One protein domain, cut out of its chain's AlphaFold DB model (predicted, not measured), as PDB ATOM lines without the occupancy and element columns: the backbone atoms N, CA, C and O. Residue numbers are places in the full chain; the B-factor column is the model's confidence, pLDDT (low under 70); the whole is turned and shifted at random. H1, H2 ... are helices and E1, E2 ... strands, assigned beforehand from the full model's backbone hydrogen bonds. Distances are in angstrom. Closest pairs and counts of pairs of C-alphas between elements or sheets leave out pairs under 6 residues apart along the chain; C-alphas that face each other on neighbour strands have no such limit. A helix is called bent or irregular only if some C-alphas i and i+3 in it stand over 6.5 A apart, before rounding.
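AT A GLANCE: This is residues 119 to 144 and 151 to 207 of the 626 residues of an uncharacterized protein of Plasmodium vivax Brazil I (UniProt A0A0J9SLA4). The hairpin E1 and E2 packs through E2 on the long helix H1, and H2 and H3 run back beside H1. The printed part has 83 residues and is mostly helix, ordered H1 H2 H3 E1 E2 H4. It is compact, radius of gyration of the C-alphas 13.1 A, spanning 40 by 27 by 21 A.

IN THESE COORDINATES: E1 is residues 176 to 179, E2 193 to 196. H1, 121 to 142, begins at C-alpha (-10.467, 24.482, 56.129) and spans 32.2 A; it is irregular, C-alphas 137 and 140 being 7.1 A apart. H2 is 151 to 161, H3 164 to 173, H4 200 to 206, ending at (-30.370, 26.002, 60.012).

HOW THE PARTS SIT: N 177 and O 195 of antiparallel E1 and E2 are within hydrogen-bond range, 2.9 A. The closest C-alphas of H1 and E2, 133 and 193, are 5.9 A apart. H1 touches H2, closest C-alphas 142 and 151, 6.7 A, with residues 135 to 142 alone. Every O i to N i+4 pair is within range in H2 and H3, 15 of 18 in H1, 1 of 3 in H4 beside 1 of 4 at i+3.

THE WHOLE: Across the cut, residues 145 to 150, the gap is 9.7 A. E1 to E2 is a long link. H4 has mean pLDDT 39.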
ATOM      1  N   ILE A 119      -6.659  23.516  60.487       52.00
ATOM      2  CA  ILE A 119      -7.871  23.424  61.321       52.00
ATOM      3  C   ILE A 119      -9.011  24.332  60.798       52.00
ATOM      4  O   ILE A 119     -10.183  24.114  61.112       52.00
ATOM      5  N   ASN A 120      -8.700  25.342  59.980       62.69
ATOM      6  CA  ASN A 120      -9.646  26.334  59.475       62.69
ATOM      7  C   ASN A 120     -10.240  26.009  58.092       62.69
ATOM      8  O   ASN A 120     -11.024  26.825  57.601       62.69
ATOM      9  N   VAL A 121      -9.945  24.855  57.470       71.75
ATOM     10  CA  VAL A 121     -10.467  24.482  56.129       71.75
ATOM     11  C   VAL A 121     -11.971  24.754  55.987       71.75
ATOM     12  O   VAL A 121     -12.392  25.422  55.042       71.75
ATOM     13  N   GLN A 122     -12.783  24.376  56.981       73.69
ATOM     14  CA  GLN A 122     -14.235  24.596  56.951       73.69
ATOM     15  C   GLN A 122     -14.639  26.085  56.910       73.69
ATOM     16  O   GLN A 122     -15.688  26.430  56.360       73.69
ATOM     17  N   LEU A 123     -13.831  26.996  57.462       69.56
ATOM     18  CA  LEU A 123     -14.067  28.443  57.377       69.56
ATOM     19  C   LEU A 123     -13.791  28.965  55.960       69.56
ATOM     20  O   LEU A 123     -14.589  29.749  55.440       69.56
ATOM     21  N   TYR A 124     -12.724  28.489  55.309       78.62
ATOM     22  CA  TYR A 124     -12.397  28.833  53.920       78.62
ATOM     23  C   TYR A 124     -13.458  28.303  52.951       78.62
ATOM     24  O   TYR A 124     -13.970  29.051  52.118       78.62
ATOM     25  N   CYS A 125     -13.879  27.053  53.132       82.88
ATOM     26  CA  CYS A 125     -14.956  26.426  52.371       82.88
ATOM     27  C   CYS A 125     -16.274  27.208  52.472       82.88
ATOM     28  O   CYS A 125     -16.860  27.586  51.454       82.88
ATOM     29  N   ASN A 126     -16.689  27.568  53.691       80.06
ATOM     30  CA  ASN A 126     -17.873  28.400  53.907       80.06
ATOM     31  C   ASN A 126     -17.749  29.795  53.269       80.06
ATOM     32  O   ASN A 126     -18.737  30.340  52.775       80.06
ATOM     33  N   HIS A 127     -16.552  30.386  53.265       82.88
ATOM     34  CA  HIS A 127     -16.298  31.668  52.608       82.88
ATOM     35  C   HIS A 127     -16.440  31.561  51.078       82.88
ATOM     36  O   HIS A 127     -17.092  32.411  50.471       82.88
ATOM     37  N   ILE A 128     -15.920  30.494  50.463       89.31
ATOM     38  CA  ILE A 128     -16.055  30.207  49.024       89.31
ATOM     39  C   ILE A 128     -17.525  29.977  48.644       89.31
ATOM     40  O   ILE A 128     -18.039  30.648  47.747       89.31
ATOM     41  N   LYS A 129     -18.239  29.115  49.383       90.44
ATOM     42  CA  LYS A 129     -19.673  28.819  49.188       90.44
ATOM     43  C   LYS A 129     -20.537  30.083  49.174       90.44
ATOM     44  O   LYS A 129     -21.379  30.239  48.290       90.44
ATOM     45  N   LYS A 130     -20.285  31.026  50.093       87.75
ATOM     46  CA  LYS A 130     -20.975  32.328  50.125       87.75
ATOM     47  C   LYS A 130     -20.710  33.179  48.884       87.75
ATOM     48  O   LYS A 130     -21.649  33.774  48.368       87.75
ATOM     49  N   HIS A 131     -19.471  33.245  48.395       91.88
ATOM     50  CA  HIS A 131     -19.143  34.065  47.224       91.88
ATOM     51  C   HIS A 131     -19.675  33.462  45.921       91.88
ATOM     52  O   HIS A 131     -20.137  34.202  45.056       91.88
ATOM     53  N   PHE A 132     -19.714  32.132  45.810       92.75
ATOM     54  CA  PHE A 132     -20.358  31.438  44.689       92.75
ATOM     55  C   PHE A 132     -21.874  31.700  44.671       92.75
ATOM     56  O   PHE A 132     -22.438  32.013  43.621       92.75
ATOM     57  N   LEU A 133     -22.536  31.656  45.834       90.38
ATOM     58  CA  LEU A 133     -23.947  32.038  45.967       90.38
ATOM     59  C   LEU A 133     -24.170  33.530  45.653       90.38
ATOM     60  O   LEU A 133     -25.116  33.883  44.954       90.38
ATOM     61  N   TYR A 134     -23.282  34.409  46.128       91.00
ATOM     62  CA  TYR A 134     -23.338  35.848  45.869       91.00
ATOM     63  C   TYR A 134     -23.252  36.167  44.373       91.00
ATOM     64  O   TYR A 134     -24.119  36.869  43.862       91.00
ATOM     65  N   TYR A 135     -22.270  35.595  43.666       92.19
ATOM     66  CA  TYR A 135     -22.136  35.689  42.211       92.19
ATOM     67  C   TYR A 135     -23.429  35.268  41.496       92.19
ATOM     68  O   TYR A 135     -23.967  36.027  40.687       92.19
ATOM     69  N   ASN A 136     -23.976  34.099  41.843       90.50
ATOM     70  CA  ASN A 136     -25.196  33.582  41.223       90.50
ATOM     71  C   ASN A 136     -26.428  34.467  41.464       90.50
ATOM     72  O   ASN A 136     -27.244  34.635  40.561       90.50
ATOM     73  N   ASN A 137     -26.518  35.106  42.633       88.69
ATOM     74  CA  ASN A 137     -27.589  36.045  42.966       88.69
ATOM     75  C   ASN A 137     -27.532  37.376  42.197       88.69
ATOM     76  O   ASN A 137     -28.568  38.032  42.082       88.69
ATOM     77  N   ILE A 138     -26.356  37.807  41.721       89.31
ATOM     78  CA  ILE A 138     -26.179  39.133  41.096       89.31
ATOM     79  C   ILE A 138     -25.862  39.080  39.600       89.31
ATOM     80  O   ILE A 138     -26.066  40.074  38.918       89.31
ATOM     81  N   LYS A 139     -25.407  37.947  39.049       87.25
ATOM     82  CA  LYS A 139     -25.044  37.854  37.621       87.25
ATOM     83  C   LYS A 139     -26.197  38.209  36.670       87.25
ATOM     84  O   LYS A 139     -25.966  38.786  35.613       87.25
ATOM     85  N   GLU A 140     -27.439  37.924  37.066       82.62
ATOM     86  CA  GLU A 140     -28.642  38.232  36.276       82.62
ATOM     87  C   GLU A 140     -29.038  39.716  36.313       82.62
ATOM     88  O   GLU A 140     -29.768  40.164  35.433       82.62
ATOM     89  N   THR A 141     -28.529  40.512  37.264       82.06
ATOM     90  CA  THR A 141     -28.780  41.968  37.297       82.06
ATOM     91  C   THR A 141     -27.928  42.747  36.286       82.06
ATOM     92  O   THR A 141     -28.105  43.954  36.143       82.06
ATOM     93  N   CYS A 142     -27.035  42.052  35.572       80.56
ATOM     94  CA  CYS A 142     -26.070  42.591  34.613       80.56
ATOM     95  C   CYS A 142     -26.301  42.117  33.165       80.56
ATOM     96  O   CYS A 142     -25.369  42.117  32.360       80.56
ATOM     97  N   VAL A 143     -27.520  41.694  32.816       75.56
ATOM     98  CA  VAL A 143     -27.873  41.266  31.453       75.56
ATOM     99  C   VAL A 143     -28.740  42.347  30.790       75.56
ATOM    100  O   VAL A 143     -29.815  42.641  31.315       75.56
ATOM    101  N   PRO A 144     -28.344  42.936  29.640       67.75
ATOM    102  CA  PRO A 144     -27.226  42.568  28.760       67.75
ATOM    103  C   PRO A 144     -25.867  43.195  29.136       67.75
ATOM    104  O   PRO A 144     -25.766  44.032  30.031       67.75
ATOM    105  N   HIS A 151     -19.406  44.270  35.463       88.69
ATOM    106  CA  HIS A 151     -19.446  43.200  34.466       88.69
ATOM    107  C   HIS A 151     -18.095  42.477  34.319       88.69
ATOM    108  O   HIS A 151     -18.063  41.249  34.269       88.69
ATOM    109  N   ASP A 152     -16.983  43.216  34.317       87.62
ATOM    110  CA  ASP A 152     -15.641  42.635  34.184       87.62
ATOM    111  C   ASP A 152     -15.296  41.735  35.378       87.62
ATOM    112  O   ASP A 152     -14.748  40.649  35.203       87.62
ATOM    113  N   GLU A 153     -15.684  42.126  36.596       90.31
ATOM    114  CA  GLU A 153     -15.534  41.281  37.778       90.31
ATOM    115  C   GLU A 153     -16.382  40.009  37.689       90.31
ATOM    116  O   GLU A 153     -15.883  38.937  38.026       90.31
ATOM    117  N   LEU A 154     -17.627  40.084  37.198       91.25
ATOM    118  CA  LEU A 154     -18.454  38.892  36.960       91.25
ATOM    119  C   LEU A 154     -17.829  37.960  35.919       91.25
ATOM    120  O   LEU A 154     -17.835  36.743  36.107       91.25
ATOM    121  N   LYS A 155     -17.288  38.519  34.834       90.06
ATOM    122  CA  LYS A 155     -16.620  37.762  33.776       90.06
ATOM    123  C   LYS A 155     -15.376  37.051  34.311       90.06
ATOM    124  O   LYS A 155     -15.287  35.832  34.187       90.06
ATOM    125  N   ASN A 156     -14.485  37.773  34.989       89.31
ATOM    126  CA  ASN A 156     -13.271  37.213  35.592       89.31
ATOM    127  C   ASN A 156     -13.599  36.132  36.637       89.31
ATOM    128  O   ASN A 156     -12.960  35.079  36.677       89.31
ATOM    129  N   PHE A 157     -14.624  36.365  37.466       92.00
ATOM    130  CA  PHE A 157     -15.116  35.392  38.442       92.00
ATOM    131  C   PHE A 157     -15.625  34.123  37.742       92.00
ATOM    132  O   PHE A 157     -15.250  33.018  38.129       92.00
ATOM    133  N   LYS A 158     -16.410  34.261  36.667       91.19
ATOM    134  CA  LYS A 158     -16.901  33.127  35.874       91.19
ATOM    135  C   LYS A 158     -15.775  32.336  35.221       91.19
ATOM    136  O   LYS A 158     -15.700  31.128  35.404       91.19
ATOM    137  N   GLU A 159     -14.891  33.000  34.481       89.50
ATOM    138  CA  GLU A 159     -13.786  32.350  33.763       89.50
ATOM    139  C   GLU A 159     -12.892  31.537  34.708       89.50
ATOM    140  O   GLU A 159     -12.434  30.451  34.351       89.50
ATOM    141  N   LYS A 160     -12.709  32.014  35.946       87.69
ATOM    142  CA  LYS A 160     -11.954  31.300  36.974       87.69
ATOM    143  C   LYS A 160     -12.739  30.172  37.641       87.69
ATOM    144  O   LYS A 160     -12.222  29.067  37.760       87.69
ATOM    145  N   PHE A 161     -13.975  30.416  38.070       90.19
ATOM    146  CA  PHE A 161     -14.740  29.455  38.876       90.19
ATOM    147  C   PHE A 161     -15.653  28.521  38.070       90.19
ATOM    148  O   PHE A 161     -16.276  27.639  38.653       90.19
ATOM    149  N   SER A 162     -15.661  28.637  36.740       85.88
ATOM    150  CA  SER A 162     -16.057  27.565  35.816       85.88
ATOM    151  C   SER A 162     -14.892  26.622  35.461       85.88
ATOM    152  O   SER A 162     -15.103  25.634  34.761       85.88
ATOM    153  N   ASN A 163     -13.653  26.891  35.906       82.38
ATOM    154  CA  ASN A 163     -12.501  26.034  35.607       82.38
ATOM    155  C   ASN A 163     -12.605  24.692  36.368       82.38
ATOM    156  O   ASN A 163     -12.688  24.698  37.601       82.38
ATOM    157  N   PRO A 164     -12.542  23.531  35.682       82.81
ATOM    158  CA  PRO A 164     -12.664  22.227  36.330       82.81
ATOM    159  C   PRO A 164     -11.552  21.930  37.346       82.81
ATOM    160  O   PRO A 164     -11.786  21.147  38.262       82.81
ATOM    161  N   VAL A 165     -10.365  22.541  37.230       86.62
ATOM    162  CA  VAL A 165      -9.248  22.331  38.172       86.62
ATOM    163  C   VAL A 165      -9.563  22.936  39.541       86.62
ATOM    164  O   VAL A 165      -9.466  22.252  40.558       86.62
ATOM    165  N   ASP A 166      -9.978  24.204  39.568       85.81
ATOM    166  CA  ASP A 166     -10.326  24.907  40.805       85.81
ATOM    167  C   ASP A 166     -11.614  24.357  41.428       85.81
ATOM    168  O   ASP A 166     -11.669  24.126  42.636       85.81
ATOM    169  N   LEU A 167     -12.620  24.041  40.604       89.19
ATOM    170  CA  LEU A 167     -13.836  23.374  41.070       89.19
ATOM    171  C   LEU A 167     -13.552  22.007  41.697       89.19
ATOM    172  O   LEU A 167     -14.102  21.704  42.754       89.19
ATOM    173  N   LYS A 168     -12.682  21.191  41.087       90.38
ATOM    174  CA  LYS A 168     -12.307  19.880  41.630       90.38
ATOM    175  C   LYS A 168     -11.663  20.012  43.012       90.38
ATOM    176  O   LYS A 168     -12.101  19.323  43.930       90.38
ATOM    177  N   LEU A 169     -10.706  20.929  43.178       90.25
ATOM    178  CA  LEU A 169     -10.078  21.186  44.477       90.25
ATOM    179  C   LEU A 169     -11.117  21.577  45.538       90.25
ATOM    180  O   LEU A 169     -11.101  21.025  46.636       90.25
ATOM    181  N   ILE A 170     -12.047  22.481  45.209       91.00
ATOM    182  CA  ILE A 170     -13.124  22.892  46.124       91.00
ATOM    183  C   ILE A 170     -14.016  21.692  46.484       91.00
ATOM    184  O   ILE A 170     -14.311  21.480  47.659       91.00
ATOM    185  N   TYR A 171     -14.426  20.871  45.514       90.56
ATOM    186  CA  TYR A 171     -15.266  19.697  45.773       90.56
ATOM    187  C   TYR A 171     -14.585  18.619  46.626       90.56
ATOM    188  O   TYR A 171     -15.282  17.900  47.343       90.56
ATOM    189  N   GLU A 172     -13.263  18.471  46.519       88.81
ATOM    190  CA  GLU A 172     -12.469  17.483  47.262       88.81
ATOM    191  C   GLU A 172     -12.088  17.977  48.662       88.81
ATOM    192  O   GLU A 172     -12.203  17.221  49.619       88.81
ATOM    193  N   LYS A 173     -11.673  19.241  48.811       89.00
ATOM    194  CA  LYS A 173     -11.212  19.796  50.098       89.00
ATOM    195  C   LYS A 173     -12.333  20.295  51.008       89.00
ATOM    196  O   LYS A 173     -12.118  20.402  52.209       89.00
ATOM    197  N   CYS A 174     -13.506  20.605  50.455       87.31
ATOM    198  CA  CYS A 174     -14.648  21.124  51.214       87.31
ATOM    199  C   CYS A 174     -15.802  20.132  51.380       87.31
ATOM    200  O   CYS A 174     -16.867  20.532  51.846       87.31
ATOM    201  N   ASP A 175     -15.640  18.883  50.927       88.25
ATOM    202  CA  ASP A 175     -16.729  17.905  50.812       88.25
ATOM    203  C   ASP A 175     -17.983  18.495  50.145       88.25
ATOM    204  O   ASP A 175     -19.119  18.265  50.558       88.25
ATOM    205  N   TYR A 176     -17.790  19.281  49.083       90.81
ATOM    206  CA  TYR A 176     -18.881  19.930  48.359       90.81
ATOM    207  C   TYR A 176     -19.251  19.190  47.071       90.81
ATOM    208  O   TYR A 176     -18.415  18.568  46.413       90.81
ATOM    209  N   GLU A 177     -20.516  19.307  46.680       88.69
ATOM    210  CA  GLU A 177     -21.054  18.905  45.381       88.69
ATOM    211  C   GLU A 177     -21.912  20.027  44.773       88.69
ATOM    212  O   GLU A 177     -22.379  20.933  45.476       88.69
ATOM    213  N   LYS A 178     -22.128  19.976  43.452       89.00
ATOM    214  CA  LYS A 178     -22.971  20.953  42.752       89.00
ATOM    215  C   LYS A 178     -24.441  20.828  43.165       89.00
ATOM    216  O   LYS A 178     -24.974  19.729  43.325       89.00
ATOM    217  N   THR A 179     -25.116  21.964  43.288       86.69
ATOM    218  CA  THR A 179     -26.565  22.066  43.482       86.69
ATOM    219  C   THR A 179     -27.152  23.133  42.567       86.69
ATOM    220  O   THR A 179     -26.438  24.019  42.099       86.69
ATOM    221  N   LEU A 180     -28.462  23.057  42.330       84.12
ATOM    222  CA  LEU A 180     -29.202  24.117  41.653       84.12
ATOM    223  C   LEU A 180     -29.163  25.399  42.493       84.12
ATOM    224  O   LEU A 180     -29.370  25.356  43.709       84.12
ATOM    225  N   CYS A 181     -28.917  26.525  41.834       82.62
ATOM    226  CA  CYS A 181     -29.091  27.854  42.399       82.62
ATOM    227  C   CYS A 181     -30.569  28.274  42.364       82.62
ATOM    228  O   CYS A 181     -31.273  27.995  41.393       82.62
ATOM    229  N   GLU A 182     -31.024  28.996  43.395       77.31
ATOM    230  CA  GLU A 182     -32.376  29.583  43.453       77.31
ATOM    231  C   GLU A 182     -32.571  30.742  42.456       77.31
ATOM    232  O   GLU A 182     -33.697  31.061  42.076       77.31
ATOM    233  N   LYS A 183     -31.466  31.378  42.050       67.94
ATOM    234  CA  LYS A 183     -31.367  32.472  41.073       67.94
ATOM    235  C   LYS A 183     -30.115  32.253  40.232       67.94
ATOM    236  O   LYS A 183     -29.140  31.701  40.747       67.94
ATOM    237  N   GLY A 184     -30.113  32.698  38.980       61.72
ATOM    238  CA  GLY A 184     -29.019  32.415  38.058       61.72
ATOM    239  C   GLY A 184     -29.284  31.232  37.125       61.72
ATOM    240  O   GLY A 184     -29.810  30.191  37.522       61.72
ATOM    241  N   SER A 185     -28.797  31.354  35.889       59.19
ATOM    242  CA  SER A 185     -28.622  30.215  34.980       59.19
ATOM    243  C   SER A 185     -27.767  29.113  35.622       59.19
ATOM    244  O   SER A 185     -26.658  29.378  36.089       59.19
ATOM    245  N   ASN A 186     -28.261  27.873  35.594       64.38
ATOM    246  CA  ASN A 186     -27.561  26.665  36.049       64.38
ATOM    247  C   ASN A 186     -26.815  25.962  34.889       64.38
ATOM    248  O   ASN A 186     -26.741  24.735  34.842       64.38
ATOM    249  N   GLY A 187     -26.335  26.731  33.903       64.25
ATOM    250  CA  GLY A 187     -25.653  26.199  32.721       64.25
ATOM    251  C   GLY A 187     -24.342  25.481  33.061       64.25
ATOM    252  O   GLY A 187     -23.627  25.876  33.975       64.25
ATOM    253  N   GLU A 188     -24.005  24.450  32.285       62.28
ATOM    254  CA  GLU A 188     -22.876  23.542  32.555       62.28
ATOM    255  C   GLU A 188     -21.492  24.226  32.566       62.28
ATOM    256  O   GLU A 188     -20.575  23.746  33.225       62.28
ATOM    257  N   ASN A 189     -21.376  25.389  31.914       74.31
ATOM    258  CA  ASN A 189     -20.166  26.220  31.847       74.31
ATOM    259  C   ASN A 189     -20.226  27.461  32.770       74.31
ATOM    260  O   ASN A 189     -19.557  28.468  32.515       74.31
ATOM    261  N   ASP A 190     -21.073  27.450  33.799       86.38
ATOM    262  CA  ASP A 190     -21.257  28.560  34.742       86.38
ATOM    263  C   ASP A 190     -20.891  28.174  36.182       86.38
ATOM    264  O   ASP A 190     -20.804  26.992  36.518       86.38
ATOM    265  N   VAL A 191     -20.678  29.171  37.046       90.62
ATOM    266  CA  VAL A 191     -20.241  28.922  38.426       90.62
ATOM    267  C   VAL A 191     -21.361  28.234  39.219       90.62
ATOM    268  O   VAL A 191     -22.434  28.823  39.385       90.62
ATOM    269  N   PRO A 192     -21.141  27.020  39.751       91.06
ATOM    270  CA  PRO A 192     -22.181  26.239  40.412       91.06
ATOM    271  C   PRO A 192     -22.549  26.814  41.784       91.06
ATOM    272  O   PRO A 192     -21.715  27.401  42.474       91.06
ATOM    273  N   CYS A 193     -23.771  26.556  42.250       90.94
ATOM    274  CA  CYS A 193     -24.050  26.619  43.682       90.94
ATOM    275  C   CYS A 193     -23.527  25.350  44.368       90.94
ATOM    276  O   CYS A 193     -23.526  24.264  43.785       90.94
ATOM    277  N   LEU A 194     -23.078  25.488  45.618       90.25
ATOM    278  CA  LEU A 194     -22.402  24.429  46.370       90.25
ATOM    279  C   LEU A 194     -23.267  23.954  47.547       90.25
ATOM    280  O   LEU A 194     -23.815  24.771  48.296       90.25
ATOM    281  N   LYS A 195     -23.357  22.634  47.734       85.88
ATOM    282  CA  LYS A 195     -23.924  21.984  48.929       85.88
ATOM    283  C   LYS A 195     -22.944  20.960  49.495       85.88
ATOM    284  O   LYS A 195     -22.069  20.485  48.781       85.88
ATOM    285  N   GLU A 196     -23.104  20.626  50.769       82.31
ATOM    286  CA  GLU A 196     -22.290  19.610  51.444       82.31
ATOM    287  C   GLU A 196     -22.711  18.199  51.028       82.31
ATOM    288  O   GLU A 196     -23.899  17.867  51.014       82.31
ATOM    289  N   LYS A 197     -21.723  17.355  50.724       76.25
ATOM    290  CA  LYS A 197     -21.887  15.921  50.515       76.25
ATOM    291  C   LYS A 197     -22.240  15.271  51.854       76.25
ATOM    292  O   LYS A 197     -21.474  15.321  52.808       76.25
ATOM    293  N   GLY A 198     -23.388  14.603  51.916       54.56
ATOM    294  CA  GLY A 198     -23.601  13.546  52.908       54.56
ATOM    295  C   GLY A 198     -23.946  13.937  54.354       54.56
ATOM    296  O   GLY A 198     -23.867  13.058  55.204       54.56
ATOM    297  N   TYR A 199     -24.417  15.155  54.664       40.97
ATOM    298  CA  TYR A 199     -25.010  15.461  55.987       40.97
ATOM    299  C   TYR A 199     -26.393  16.133  55.906       40.97
ATOM    300  O   TYR A 199     -26.580  17.319  56.171       40.97
ATOM    301  N   SER A 200     -27.410  15.320  55.599       44.25
ATOM    302  CA  SER A 200     -28.811  15.746  55.403       44.25
ATOM    303  C   SER A 200     -29.471  16.413  56.633       44.25
ATOM    304  O   SER A 200     -30.383  17.225  56.495       44.25
ATOM    305  N   PHE A 201     -29.017  16.111  57.857       39.62
ATOM    306  CA  PHE A 201     -29.743  16.487  59.080       39.62
ATOM    307  C   PHE A 201     -29.592  17.963  59.498       39.62
ATOM    308  O   PHE A 201     -30.575  18.586  59.895       39.62
ATOM    309  N   LEU A 202     -28.392  18.550  59.401       36.91
ATOM    310  CA  LEU A 202     -28.154  19.938  59.839       36.91
ATOM    311  C   LEU A 202     -28.773  20.965  58.875       36.91
ATOM    312  O   LEU A 202     -29.305  21.989  59.311       36.91
ATOM    313  N   TYR A 203     -28.785  20.645  57.577       40.66
ATOM    314  CA  TYR A 203     -29.378  21.463  56.513       40.66
ATOM    315  C   TYR A 203     -30.872  21.751  56.730       40.66
ATOM    316  O   TYR A 203     -31.351  22.838  56.407       40.66
ATOM    317  N   LEU A 204     -31.606  20.797  57.314       39.66
ATOM    318  CA  LEU A 204     -33.039  20.919  57.602       39.66
ATOM    319  C   LEU A 204     -33.355  21.878  58.761       39.66
ATOM    320  O   LEU A 204     -34.499  22.322  58.873       39.66
ATOM    321  N   ILE A 205     -32.375  22.176  59.621       35.66
ATOM    322  CA  ILE A 205     -32.565  22.957  60.853       35.66
ATOM    323  C   ILE A 205     -32.132  24.418  60.672       35.66
ATOM    324  O   ILE A 205     -32.827  25.311  61.154       35.66
ATOM    325  N   PHE A 206     -31.007  24.675  59.995       39.38
ATOM    326  CA  PHE A 206     -30.370  26.002  60.012       39.38
ATOM    327  C   PHE A 206     -30.537  26.836  58.733       39.38
ATOM    328  O   PHE A 206     -30.388  28.056  58.791       39.38
ATOM    329  N   GLY A 207     -30.890  26.221  57.598       37.62
ATOM    330  CA  GLY A 207     -30.920  26.914  56.305       37.62
ATOM    331  C   GLY A 207     -29.519  27.279  55.792       37.62
ATOM    332  O   GLY A 207     -28.522  27.149  56.498       37.62
TER     333      GLY A 207